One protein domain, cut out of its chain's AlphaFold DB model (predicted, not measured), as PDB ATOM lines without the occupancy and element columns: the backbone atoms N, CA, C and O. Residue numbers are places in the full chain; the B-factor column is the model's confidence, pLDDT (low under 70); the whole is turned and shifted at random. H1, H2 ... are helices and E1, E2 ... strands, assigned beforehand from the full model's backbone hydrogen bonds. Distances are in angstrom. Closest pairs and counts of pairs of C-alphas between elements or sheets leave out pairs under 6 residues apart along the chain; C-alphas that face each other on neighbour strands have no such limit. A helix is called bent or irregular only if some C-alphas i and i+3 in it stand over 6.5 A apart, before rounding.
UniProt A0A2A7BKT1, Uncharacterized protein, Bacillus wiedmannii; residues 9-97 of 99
ATOM      1  N   PHE A   9     159.678 141.773 177.680       96.25
ATOM      2  CA  PHE A   9     160.102 141.329 176.357       96.25
ATOM      3  C   PHE A   9     160.474 142.533 175.502       96.25
ATOM      4  O   PHE A   9     159.760 143.530 175.477       96.25
ATOM      5  N   GLU A  10     161.587 142.457 174.799       95.12
ATOM      6  CA  GLU A  10     162.003 143.411 173.789       95.12
ATOM      7  C   GLU A  10     161.766 142.796 172.414       95.12
ATOM      8  O   GLU A  10     162.403 141.810 172.046       95.12
ATOM      9  N   THR A  11     160.843 143.382 171.659       94.06
ATOM     10  CA  THR A  11     160.573 142.990 170.278       94.06
ATOM     11  C   THR A  11     161.364 143.907 169.359       94.06
ATOM     12  O   THR A  11     161.050 145.098 169.251       94.06
ATOM     13  N   ARG A  12     162.375 143.359 168.688       91.44
ATOM     14  CA  ARG A  12     163.203 144.056 167.698       91.44
ATOM     15  C   ARG A  12     162.665 143.750 166.315       91.44
ATOM     16  O   ARG A  12     162.483 142.586 165.983       91.44
ATOM     17  N   GLY A  13     162.377 144.774 165.523       83.56
ATOM     18  CA  GLY A  13     161.922 144.577 164.149       83.56
ATOM     19  C   GLY A  13     162.553 145.577 163.201       83.56
ATOM     20  O   GLY A  13     162.319 146.782 163.335       83.56
ATOM     21  N   GLU A  14     163.277 145.070 162.212       70.06
ATOM     22  CA  GLU A  14     163.799 145.864 161.104       70.06
ATOM     23  C   GLU A  14     162.763 145.904 159.982       70.06
ATOM     24  O   GLU A  14     162.283 144.877 159.498       70.06
ATOM     25  N   LYS A  15     162.377 147.117 159.574       57.97
ATOM     26  CA  LYS A  15     161.365 147.312 158.528       57.97
ATOM     27  C   LYS A  15     161.846 146.791 157.167       57.97
ATOM     28  O   LYS A  15     161.011 146.384 156.368       57.97
ATOM     29  N   GLU A  16     163.157 146.808 156.928       61.09
ATOM     30  CA  GLU A  16     163.769 146.426 155.651       61.09
ATOM     31  C   GLU A  16     163.917 144.911 155.492       61.09
ATOM     32  O   GLU A  16     163.654 144.385 154.415       61.09
ATOM     33  N   ASN A  17     164.246 144.199 156.574       66.06
ATOM     34  CA  ASN A  17     164.481 142.755 156.530       66.06
ATOM     35  C   ASN A  17     163.215 141.918 156.770       66.06
ATOM     36  O   ASN A  17     163.212 140.724 156.488       66.06
ATOM     37  N   GLY A  18     162.134 142.520 157.286       71.56
ATOM     38  CA  GLY A  18     160.870 141.813 157.531       71.56
ATOM     39  C   GLY A  18     160.950 140.750 158.632       71.56
ATOM     40  O   GLY A  18     160.028 139.955 158.781       71.56
ATOM     41  N   VAL A  19     162.032 140.751 159.415       87.75
ATOM     42  CA  VAL A  19     162.282 139.789 160.487       87.75
ATOM     43  C   VAL A  19     162.143 140.478 161.838       87.75
ATOM     44  O   VAL A  19     162.659 141.575 162.063       87.75
ATOM     45  N   TYR A  20     161.435 139.809 162.741       91.62
ATOM     46  CA  TYR A  20     161.261 140.207 164.125       91.62
ATOM     47  C   TYR A  20     161.947 139.200 165.041       91.62
ATOM     48  O   TYR A  20     161.790 137.989 164.885       91.62
ATOM     49  N   GLU A  21     162.676 139.717 166.020       94.19
ATOM     50  CA  GLU A  21     163.358 138.950 167.054       94.19
ATOM     51  C   GLU A  21     162.825 139.367 168.423       94.19
ATOM     52  O   GLU A  21     162.437 140.520 168.635       94.19
ATOM     53  N   VAL A  22     162.803 138.423 169.360       95.88
ATOM     54  CA  VAL A  22     162.355 138.672 170.730       95.88
ATOM     55  C   VAL A  22     163.501 138.383 171.688       95.88
ATOM     56  O   VAL A  22     164.109 137.312 171.657       95.88
ATOM     57  N   VAL A  23     163.773 139.331 172.578       95.88
ATOM     58  CA  VAL A  23     164.707 139.170 173.695       95.88
ATOM     59  C   VAL A  23     163.922 139.307 174.987       95.88
ATOM     60  O   VAL A  23     163.146 140.242 175.141       95.88
ATOM     61  N   ARG A  24     164.086 138.382 175.931       95.31
ATOM     62  CA  ARG A  24     163.446 138.485 177.249       95.31
ATOM     63  C   ARG A  24     164.449 138.973 178.289       95.31
ATOM     64  O   ARG A  24     165.602 138.543 178.308       95.31
ATOM     65  N   HIS A  25     163.994 139.874 179.146       94.88
ATOM     66  CA  HIS A  25     164.799 140.563 180.144       94.88
ATOM     67  C   HIS A  25     164.257 140.291 181.542       94.88
ATOM     68  O   HIS A  25     163.065 140.478 181.809       94.88
ATOM     69  N   LYS A  26     165.137 139.861 182.448       91.75
ATOM     70  CA  LYS A  26     164.805 139.640 183.858       91.75
ATOM     71  C   LYS A  26     166.011 139.971 184.727       91.75
ATOM     72  O   LYS A  26     167.082 139.393 184.579       91.75
ATOM     73  N   GLY A  27     165.847 140.938 185.627       87.56
ATOM     74  CA  GLY A  27     166.977 141.482 186.382       87.56
ATOM     75  C   GLY A  27     167.990 142.141 185.441       87.56
ATOM     76  O   GLY A  27     167.632 143.074 184.724       87.56
ATOM     77  N   ASN A  28     169.228 141.641 185.449       86.00
ATOM     78  CA  ASN A  28     170.310 142.088 184.562       86.00
ATOM     79  C   ASN A  28     170.545 141.134 183.378       86.00
ATOM     80  O   ASN A  28     171.460 141.357 182.587       86.00
ATOM     81  N   GLU A  29     169.755 140.068 183.259       90.25
ATOM     82  CA  GLU A  29     169.913 139.073 182.204       90.25
ATOM     83  C   GLU A  29     169.156 139.483 180.940       90.25
ATOM     84  O   GLU A  29     168.021 139.966 181.005       90.25
ATOM     85  N   GLN A  30     169.791 139.254 179.789       93.06
ATOM     86  CA  GLN A  30     169.184 139.365 178.465       93.06
ATOM     87  C   GLN A  30     169.255 137.995 177.803       93.06
ATOM     88  O   GLN A  30     170.341 137.461 177.582       93.06
ATOM     89  N   LEU A  31     168.099 137.415 177.510       94.19
ATOM     90  CA  LEU A  31     167.985 136.061 176.991       94.19
ATOM     91  C   LEU A  31     167.286 136.134 175.626       94.19
ATOM     92  O   LEU A  31     166.065 136.282 175.576       94.19
ATOM     93  N   PRO A  32     168.017 136.093 174.503       94.62
ATOM     94  CA  PRO A  32     167.389 136.067 173.189       94.62
ATOM     95  C   PRO A  32     166.673 134.732 172.958       94.62
ATOM     96  O   PRO A  32     167.152 133.673 173.373       94.62
ATOM     97  N   PHE A  33     165.536 134.782 172.270       95.00
ATOM     98  CA  PHE A  33     164.925 133.597 171.675       95.00
ATOM     99  C   PHE A  33     165.649 133.217 170.378       95.00
ATOM    100  O   PHE A  33     166.278 134.060 169.738       95.00
ATOM    101  N   LYS A  34     165.600 131.933 170.003       93.88
ATOM    102  CA  LYS A  34     166.188 131.462 168.734       93.88
ATOM    103  C   LYS A  34     165.237 131.697 167.562       93.88
ATOM    104  O   LYS A  34     165.664 131.754 166.413       93.88
ATOM    105  N   GLU A  35     163.953 131.779 167.876       93.69
ATOM    106  CA  GLU A  35     162.848 131.983 166.966       93.69
ATOM    107  C   GLU A  35     162.928 133.368 166.320       93.69
ATOM    108  O   GLU A  35     163.199 134.380 166.970       93.69
ATOM    109  N   LYS A  36     162.661 133.392 165.017       92.94
ATOM    110  CA  LYS A  36     162.533 134.597 164.204       92.94
ATOM    111  C   LYS A  36     161.139 134.605 163.601       92.94
ATOM    112  O   LYS A  36     160.645 133.556 163.192       92.94
ATOM    113  N   PHE A  37     160.521 135.775 163.543       93.06
ATOM    114  CA  PHE A  37     159.134 135.923 163.110       93.06
ATOM    115  C   PHE A  37     159.051 136.807 161.872       93.06
ATOM    116  O   PHE A  37     159.797 137.777 161.750       93.06
ATOM    117  N   ASN A  38     158.111 136.512 160.979       91.75
ATOM    118  CA  ASN A  38     157.919 137.281 159.746       91.75
ATOM    119  C   ASN A  38     157.034 138.514 159.972       91.75
ATOM    120  O   ASN A  38     156.854 139.355 159.091       91.75
ATOM    121  N   SER A  39     156.431 138.632 161.159       91.06
ATOM    122  CA  SER A  39     155.614 139.782 161.516       91.06
ATOM    123  C   SER A  39     155.654 140.102 163.007       91.06
ATOM    124  O   SER A  39     155.873 139.243 163.861       91.06
ATOM    125  N   LEU A  40     155.339 141.360 163.333       91.00
ATOM    126  CA  LEU A  40     155.145 141.790 164.717       91.00
ATOM    127  C   LEU A  40     153.999 141.027 165.398       91.00
ATOM    128  O   LEU A  40     154.033 140.827 166.606       91.00
ATOM    129  N   LYS A  41     152.971 140.623 164.638       93.19
ATOM    130  CA  LYS A  41     151.846 139.853 165.178       93.19
ATOM    131  C   LYS A  41     152.318 138.473 165.636       93.19
ATOM    132  O   LYS A  41     152.052 138.117 166.773       93.19
ATOM    133  N   GLU A  42     153.068 137.755 164.802       94.38
ATOM    134  CA  GLU A  42     153.630 136.440 165.145       94.38
ATOM    135  C   GLU A  42     154.545 136.508 166.375       94.38
ATOM    136  O   GLU A  42     154.391 135.712 167.298       94.38
ATOM    137  N   ALA A  43     155.431 137.508 166.447       95.00
ATOM    138  CA  ALA A  43     156.284 137.711 167.620       95.00
ATOM    139  C   ALA A  43     155.461 137.930 168.905       95.00
ATOM    140  O   ALA A  43     155.784 137.398 169.965       95.00
ATOM    141  N   ARG A  44     154.362 138.688 168.816       95.44
ATOM    142  CA  ARG A  44     153.467 138.953 169.953       95.44
ATOM    143  C   ARG A  44     152.614 137.752 170.341       95.44
ATOM    144  O   ARG A  44     152.421 137.538 171.532       95.44
ATOM    145  N   MET A  45     152.152 136.960 169.372       96.38
ATOM    146  CA  MET A  45     151.499 135.670 169.625       96.38
ATOM    147  C   MET A  45     152.428 134.752 170.415       96.38
ATOM    148  O   MET A  45     152.044 134.221 171.454       96.38
ATOM    149  N   PHE A  46     153.681 134.649 169.973       96.31
ATOM    150  CA  PHE A  46     154.698 133.871 170.663       96.31
ATOM    151  C   PHE A  46     154.944 134.367 172.095       96.31
ATOM    152  O   PHE A  46     154.911 133.567 173.028       96.31
ATOM    153  N   ILE A  47     155.134 135.679 172.293       96.44
ATOM    154  CA  ILE A  47     155.299 136.280 173.630       96.44
ATOM    155  C   ILE A  47     154.091 135.968 174.521       96.44
ATOM    156  O   ILE A  47     154.264 135.555 175.667       96.44
ATOM    157  N   TYR A  48     152.878 136.143 173.992       96.50
ATOM    158  CA  TYR A  48     151.631 135.888 174.705       96.50
ATOM    159  C   TYR A  48     151.552 134.438 175.192       96.50
ATOM    160  O   TYR A  48     151.407 134.203 176.394       96.50
ATOM    161  N   GLN A  49     151.739 133.471 174.292       96.06
ATOM    162  CA  GLN A  49     151.726 132.044 174.621       96.06
ATOM    163  C   GLN A  49     152.844 131.663 175.597       96.06
ATOM    164  O   GLN A  49     152.618 130.914 176.551       96.06
ATOM    165  N   TYR A  50     154.055 132.182 175.381       96.06
ATOM    166  CA  TYR A  50     155.204 131.893 176.231       96.06
ATOM    167  C   TYR A  50     154.984 132.395 177.662       96.06
ATOM    168  O   TYR A  50     155.199 131.636 178.605       96.06
ATOM    169  N   ALA A  51     154.519 133.633 177.840       95.31
ATOM    170  CA  ALA A  51     154.299 134.216 179.162       95.31
ATOM    171  C   ALA A  51     153.161 133.529 179.936       95.31
ATOM    172  O   ALA A  51     153.277 133.345 181.143       95.31
ATOM    173  N   HIS A  52     152.099 133.074 179.260       93.44
ATOM    174  CA  HIS A  52     151.031 132.302 179.918       93.44
ATOM    175  C   HIS A  52     151.495 130.905 180.347       93.44
ATOM    176  O   HIS A  52     151.057 130.402 181.380       93.44
ATOM    177  N   LYS A  53     152.415 130.286 179.595       95.94
ATOM    178  CA  LYS A  53     153.049 129.011 179.976       95.94
ATOM    179  C   LYS A  53     154.120 129.174 181.059       95.94
ATOM    180  O   LYS A  53     154.426 128.204 181.745       95.94
ATOM    181  N   ASN A  54     154.680 130.374 181.216       96.00
ATOM    182  CA  ASN A  54     155.769 130.682 182.144       96.00
ATOM    183  C   ASN A  54     155.421 131.949 182.960       96.00
ATOM    184  O   ASN A  54     155.911 133.043 182.645       96.00
ATOM    185  N   PRO A  55     154.550 131.834 183.988       94.94
ATOM    186  CA  PRO A  55     154.007 132.982 184.721       94.94
ATOM    187  C   PRO A  55     155.057 133.876 185.392       94.94
ATOM    188  O   PRO A  55     154.771 135.025 185.719       94.94
ATOM    189  N   GLU A  56     156.290 133.400 185.577       94.88
ATOM    190  CA  GLU A  56     157.403 134.192 186.100       94.88
ATOM    191  C   GLU A  56     157.902 135.289 185.143       94.88
ATOM    192  O   GLU A  56     158.826 136.031 185.506       94.88
ATOM    193  N   TRP A  57     157.332 135.351 183.935       95.62
ATOM    194  CA  TRP A  57     157.509 136.404 182.932       95.62
ATOM    195  C   TRP A  57     156.352 137.404 182.884       95.62
ATOM    196  O   TRP A  57     156.420 138.375 182.126       95.62
ATOM    197  N   LEU A  58     155.316 137.203 183.697       94.94
ATOM    198  CA  LEU A  58     154.288 138.207 183.919       94.94
ATOM    199  C   LEU A  58     154.810 139.270 184.892       94.94
ATOM    200  O   LEU A  58     155.625 139.009 185.781       94.94
ATOM    201  N   ASN A  59     154.357 140.501 184.701       92.88
ATOM    202  CA  ASN A  59     154.656 141.612 185.588       92.88
ATOM    203  C   ASN A  59     153.758 141.583 186.839       92.88
ATOM    204  O   ASN A  59     152.908 140.710 187.003       92.88
ATOM    205  N   ILE A  60     153.919 142.571 187.727       91.38
ATOM    206  CA  ILE A  60     153.177 142.652 188.998       91.38
ATOM    207  C   ILE A  60     151.646 142.706 188.839       91.38
ATOM    208  O   ILE A  60     150.926 142.392 189.781       91.38
ATOM    209  N   ASN A  61     151.144 143.081 187.659       92.88
ATOM    210  CA  ASN A  61     149.713 143.119 187.358       92.88
ATOM    211  C   ASN A  61     149.197 141.796 186.761       92.88
ATOM    212  O   ASN A  61     148.025 141.722 186.403       92.88
ATOM    213  N   GLY A  62     150.052 140.780 186.600       93.31
ATOM    214  CA  GLY A  62     149.713 139.554 185.875       93.31
ATOM    215  C   GLY A  62     149.609 139.739 184.355       93.31
ATOM    216  O   GLY A  62     149.048 138.882 183.683       93.31
ATOM    217  N   ASP A  63     150.130 140.842 183.811       95.31
ATOM    218  CA  ASP A  63     150.164 141.148 182.372       95.31
ATOM    219  C   ASP A  63     151.618 141.059 181.864       95.31
ATOM    220  O   ASP A  63     152.553 140.742 182.600       95.31
ATOM    221  N   ILE A  64     151.834 141.347 180.590       96.19
ATOM    222  CA  ILE A  64     153.118 141.330 179.913       96.19
ATOM    223  C   ILE A  64     153.628 142.768 179.777       96.19
ATOM    224  O   ILE A  64     152.896 143.692 179.403       96.19
ATOM    225  N   SER A  65     154.919 142.959 180.047       95.81
ATOM    226  CA  SER A  65     155.631 144.189 179.698       95.81
ATOM    227  C   SER A  65     156.381 143.992 178.376       95.81
ATOM    228  O   SER A  65     157.154 143.043 178.252       95.81
ATOM    229  N   GLU A  66     156.186 144.878 177.399       95.31
ATOM    230  CA  GLU A  66     156.851 144.835 176.088       95.31
ATOM    231  C   GLU A  66     157.542 146.171 175.778       95.31
ATOM    232  O   GLU A  66     156.950 147.250 175.884       95.31
ATOM    233  N   PHE A  67     158.786 146.094 175.321       93.62
ATOM    234  CA  PHE A  67     159.505 147.175 174.671       93.62
ATOM    235  C   PHE A  67     159.569 146.906 173.165       93.62
ATOM    236  O   PHE A  67     160.169 145.936 172.718       93.62
ATOM    237  N   ASN A  68     158.944 147.762 172.362       90.19
ATOM    238  CA  ASN A  68     158.983 147.654 170.908       90.19
ATOM    239  C   ASN A  68     160.124 148.521 170.364       90.19
ATOM    240  O   ASN A  68     159.993 149.751 170.297       90.19
ATOM    241  N   PHE A  69     161.224 147.873 169.989       88.44
ATOM    242  CA  PHE A  69     162.422 148.516 169.470       88.44
ATOM    243  C   PHE A  69     162.420 148.531 167.938       88.44
ATOM    244  O   PHE A  69     162.254 147.495 167.289       88.44
ATOM    245  N   LYS A  70     162.632 149.715 167.358       82.31
ATOM    246  CA  LYS A  70     162.934 149.914 165.939       82.31
ATOM    247  C   LYS A  70     164.042 150.947 165.799       82.31
ATOM    248  O   LYS A  70     163.931 152.035 166.360       82.31
ATOM    249  N   GLU A  71     165.059 150.620 165.018       72.75
ATOM    250  CA  GLU A  71     166.237 151.472 164.833       72.75
ATOM    251  C   GLU A  71     165.882 152.821 164.176       72.75
ATOM    252  O   GLU A  71     166.283 153.872 164.664       72.75
ATOM    253  N   ASP A  72     164.979 152.820 163.189       72.44
ATOM    254  CA  ASP A  72     164.567 154.031 162.453       72.44
ATOM    255  C   ASP A  72     163.536 154.921 163.174       72.44
ATOM    256  O   ASP A  72     162.991 155.870 162.593       72.44
ATOM    257  N   ARG A  73     163.170 154.618 164.427       68.62
ATOM    258  CA  ARG A  73     162.164 155.408 165.154       68.62
ATOM    259  C   ARG A  73     162.809 156.473 166.028       68.62
ATOM    260  O   ARG A  73     163.615 156.183 166.901       68.62
ATOM    261  N   LYS A  74     162.278 157.700 165.926       69.38
ATOM    262  CA  LYS A  74     162.576 158.798 166.869       69.38
ATOM    263  C   LYS A  74     162.301 158.426 168.333       69.38
ATOM    264  O   LYS A  74     162.910 159.002 169.227       69.38
ATOM    265  N   GLN A  75     161.361 157.511 168.585       73.25
ATOM    266  CA  GLN A  75     161.054 157.024 169.925       73.25
ATOM    267  C   GLN A  75     160.547 155.578 169.885       73.25
ATOM    268  O   GLN A  75     159.592 155.261 169.172       73.25
ATOM    269  N   ASN A  76     161.176 154.716 170.682       83.06
ATOM    270  CA  ASN A  76     160.733 153.343 170.913       83.06
ATOM    271  C   ASN A  76     159.630 153.296 171.972       83.06
ATOM    272  O   ASN A  76     159.612 154.104 172.905       83.06
ATOM    273  N   SER A  77     158.694 152.362 171.818       85.81
ATOM    274  CA  SER A  77     157.481 152.320 172.637       85.81
ATOM    275  C   SER A  77     157.622 151.304 173.760       85.81
ATOM    276  O   SER A  77     157.862 150.125 173.515       85.81
ATOM    277  N   TRP A  78     157.448 151.767 174.995       91.38
ATOM    278  CA  TRP A  78     157.331 150.918 176.174       91.38
ATOM    279  C   TRP A  78     155.867 150.723 176.550       91.38
ATOM    280  O   TRP A  78     155.115 151.696 176.656       91.38
ATOM    281  N   HIS A  79     155.490 149.484 176.836       91.19
ATOM    282  CA  HIS A  79     154.153 149.126 177.276       91.19
ATOM    283  C   HIS A  79     154.237 148.157 178.450       91.19
ATOM    284  O   HIS A  79     154.567 146.994 178.280       91.19
ATOM    285  N   GLY A  80     153.894 148.620 179.648       91.88
ATOM    286  CA  GLY A  80     153.957 147.783 180.846       91.88
ATOM    287  C   GLY A  80     152.742 146.888 181.093       91.88
ATOM    288  O   GLY A  80     152.679 146.386 182.188       91.88
ATOM    289  N   ASN A  81     151.767 146.783 180.183       93.50
ATOM    290  CA  ASN A  81     150.553 145.942 180.287       93.50
ATOM    291  C   ASN A  81     149.992 145.760 178.862       93.50
ATOM    292  O   ASN A  81     149.039 146.445 178.469       93.50
ATOM    293  N   VAL A  82     150.696 145.008 178.012       94.75
ATOM    294  CA  VAL A  82     150.369 144.964 176.577       94.75
ATOM    295  C   VAL A  82     149.093 144.217 176.264       94.75
ATOM    296  O   VAL A  82     148.463 144.586 175.275       94.75
ATOM    297  N   ILE A  83     148.684 143.228 177.059       93.50
ATOM    298  CA  ILE A  83     147.476 142.460 176.755       93.50
ATOM    299  C   ILE A  83     146.281 143.414 176.728       93.50
ATOM    300  O   ILE A  83     145.597 143.519 175.707       93.50
ATOM    301  N   GLU A  84     146.099 144.192 177.796       93.44
ATOM    302  CA  GLU A  84     144.995 145.149 177.896       93.44
ATOM    303  C   GLU A  84     145.175 146.365 176.984       93.44
ATOM    304  O   GLU A  84     144.235 146.800 176.320       93.44
ATOM    305  N   LYS A  85     146.381 146.947 176.943       92.88
ATOM    306  CA  LYS A  85     146.592 148.256 176.300       92.88
ATOM    307  C   LYS A  85     146.855 148.180 174.803       92.88
ATOM    308  O   LYS A  85     146.746 149.197 174.123       92.88
ATOM    309  N   VAL A  86     147.277 147.022 174.303       93.69
ATOM    310  CA  VAL A  86     147.754 146.869 172.926       93.69
ATOM    311  C   VAL A  86     147.081 145.684 172.252       93.69
ATOM    312  O   VAL A  86     146.461 145.866 171.210       93.69
ATOM    313  N   TYR A  87     147.173 144.477 172.812       94.50
ATOM    314  CA  TYR A  87     146.784 143.269 172.090       94.50
ATOM    315  C   TYR A  87     145.272 143.191 171.913       94.50
ATOM    316  O   TYR A  87     144.820 143.032 170.786       94.50
ATOM    317  N   LYS A  88     144.491 143.428 172.976       94.06
ATOM    318  CA  LYS A  88     143.021 143.483 172.888       94.06
ATOM    319  C   LYS A  88     142.511 144.564 171.934       94.06
ATOM    320  O   LYS A  88     141.455 144.407 171.333       94.06
ATOM    321  N   VAL A  89     143.251 145.665 171.802       93.81
ATOM    322  CA  VAL A  89     142.873 146.790 170.933       93.81
ATOM    323  C   VAL A  89     143.195 146.490 169.467       93.81
ATOM    324  O   VAL A  89     142.434 146.869 168.579       93.81
ATOM    325  N   LEU A  90     144.323 145.826 169.200       93.31
ATOM    326  CA  LEU A  90     144.830 145.608 167.843       93.31
ATOM    327  C   LEU A  90     144.399 144.277 167.219       93.31
ATOM    328  O   LEU A  90     144.261 144.206 165.997       93.31
ATOM    329  N   TYR A  91     144.212 143.229 168.020       94.94
ATOM    330  CA  TYR A  91     144.009 141.864 167.540       94.94
ATOM    331  C   TYR A  91     142.647 141.345 167.986       94.94
ATOM    332  O   TYR A  91     142.441 140.973 169.139       94.94
ATOM    333  N   LYS A  92     141.699 141.325 167.045       93.19
ATOM    334  CA  LYS A  92     140.341 140.808 167.285       93.19
ATOM    335  C   LYS A  92     140.332 139.305 167.569       93.19
ATOM    336  O   LYS A  92     139.437 138.822 168.245       93.19
ATOM    337  N   ASP A  93     141.342 138.610 167.064       94.19
ATOM    338  CA  ASP A  93     141.575 137.176 167.195       94.19
ATOM    339  C   ASP A  93     142.415 136.811 168.431       94.19
ATOM    340  O   ASP A  93     142.841 135.672 168.555       94.19
ATOM    341  N   LEU A  94     142.664 137.740 169.367       92.75
ATOM    342  CA  LEU A  94     143.508 137.473 170.543       92.75
ATOM    343  C   LEU A  94     143.069 136.230 171.338       92.75
ATOM    344  O   LEU A  94     143.910 135.507 171.862       92.75
ATOM    345  N   ASN A  95     141.763 135.972 171.429       89.75
ATOM    346  CA  ASN A  95     141.241 134.815 172.162       89.75
ATOM    347  C   ASN A  95     141.632 133.473 171.517       89.75
ATOM    348  O   ASN A  95     141.692 132.470 172.223       89.75
ATOM    349  N   GLU A  96     141.934 133.465 170.217       92.50
ATOM    350  CA  GLU A  96     142.372 132.289 169.451       92.50
ATOM    351  C   GLU A  96     143.879 132.026 169.632       92.50
ATOM    352  O   GLU A  96     144.396 130.994 169.228       92.50
ATOM    353  N   TRP A  97     144.622 132.943 170.263       90.62
ATOM    354  CA  TRP A  97     146.070 132.793 170.448       90.62
ATOM    355  C   TRP A  97     146.443 131.823 171.573       90.62
ATOM    356  O   TRP A  97     147.615 131.478 171.706       90.62
TER     357      TRP A  97
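AT A GLANCE: This is residues 9 to 97 of the 99 residues of an uncharacterized protein of Bacillus wiedmannii (UniProt A0A2A7BKT1). A twisted wall of five strands has the long helix H1 packed on one face and no named helix over the other. After E5 the shorter helices H2 and H3 follow, H2 only grazing the sheet. The 89 printed residues run E1 E2 E3 H1 E4 E5 H2 H3; the mixed sheet has the order E3 E2 E1 E4 E5, and the class is mixed, helices and strands. The whole is compact, radius of gyration of the C-alphas 12.5 A, spanning 34 by 33 by 26 A.

IN THESE COORDINATES: E1, residues 9 to 13, begins at C-alpha 9 (160.102, 141.329, 176.357). E2 is residues 20 to 26, 20.1 A; E3, residues 29 to 37, 22.2 A, bends by 64 degrees at residue 34. H1 is residues 40 to 53, 20.0 A; E4 66 to 69; E5 77 to 79; H2 82 to 90, only just irregular, C-alphas 85 and 88 being 6.9 A apart. H3, residues 94 to 97, ends at C-alpha 97 (146.070, 132.793, 170.448).

HOW THE PARTS SIT: E1, E2 and E3 form a meander, each the antiparallel neighbour of the one before: N 10 and O 23 are 2.7 A apart, N 24 and O 31 2.9 A. E4 is parallel to E1, with N 67 and O 9 2.7 A apart, and forms a hairpin with E5, N 66 and O 79 2.8 A. H1 makes two layers with the sheet, at a height of 9.2 A; its closest C-alphas to E2 are Leu 40 and Tyr 20, 6.3 A. E3, H1, E4 is a split strand-helix-strand unit, two strands of one sheet with a helix between them along the chain and E2 and E1 between them in the sheet; its crossover is right-handed. H1, with residues 45 to 49 alone, only just touches H3, with 3 pairs of C-alphas within 8 A, the closest Met 45 and Trp 97, 6.2 A. H1 and H2 are near each other, with 9 pairs of C-alphas within 10 A. Every O i to N i+4 pair is within hydrogen-bond range in H1, 3 of 5 in H2; H3 is too short for one.

THE WHOLE: The C-alphas farthest apart, Glu 16 and Ile 60, are 35.2 A apart. The printed part has no cut; H1 to E4 is the long link. Residues 15 to 17 and 73 to 74 have pLDDT under 70.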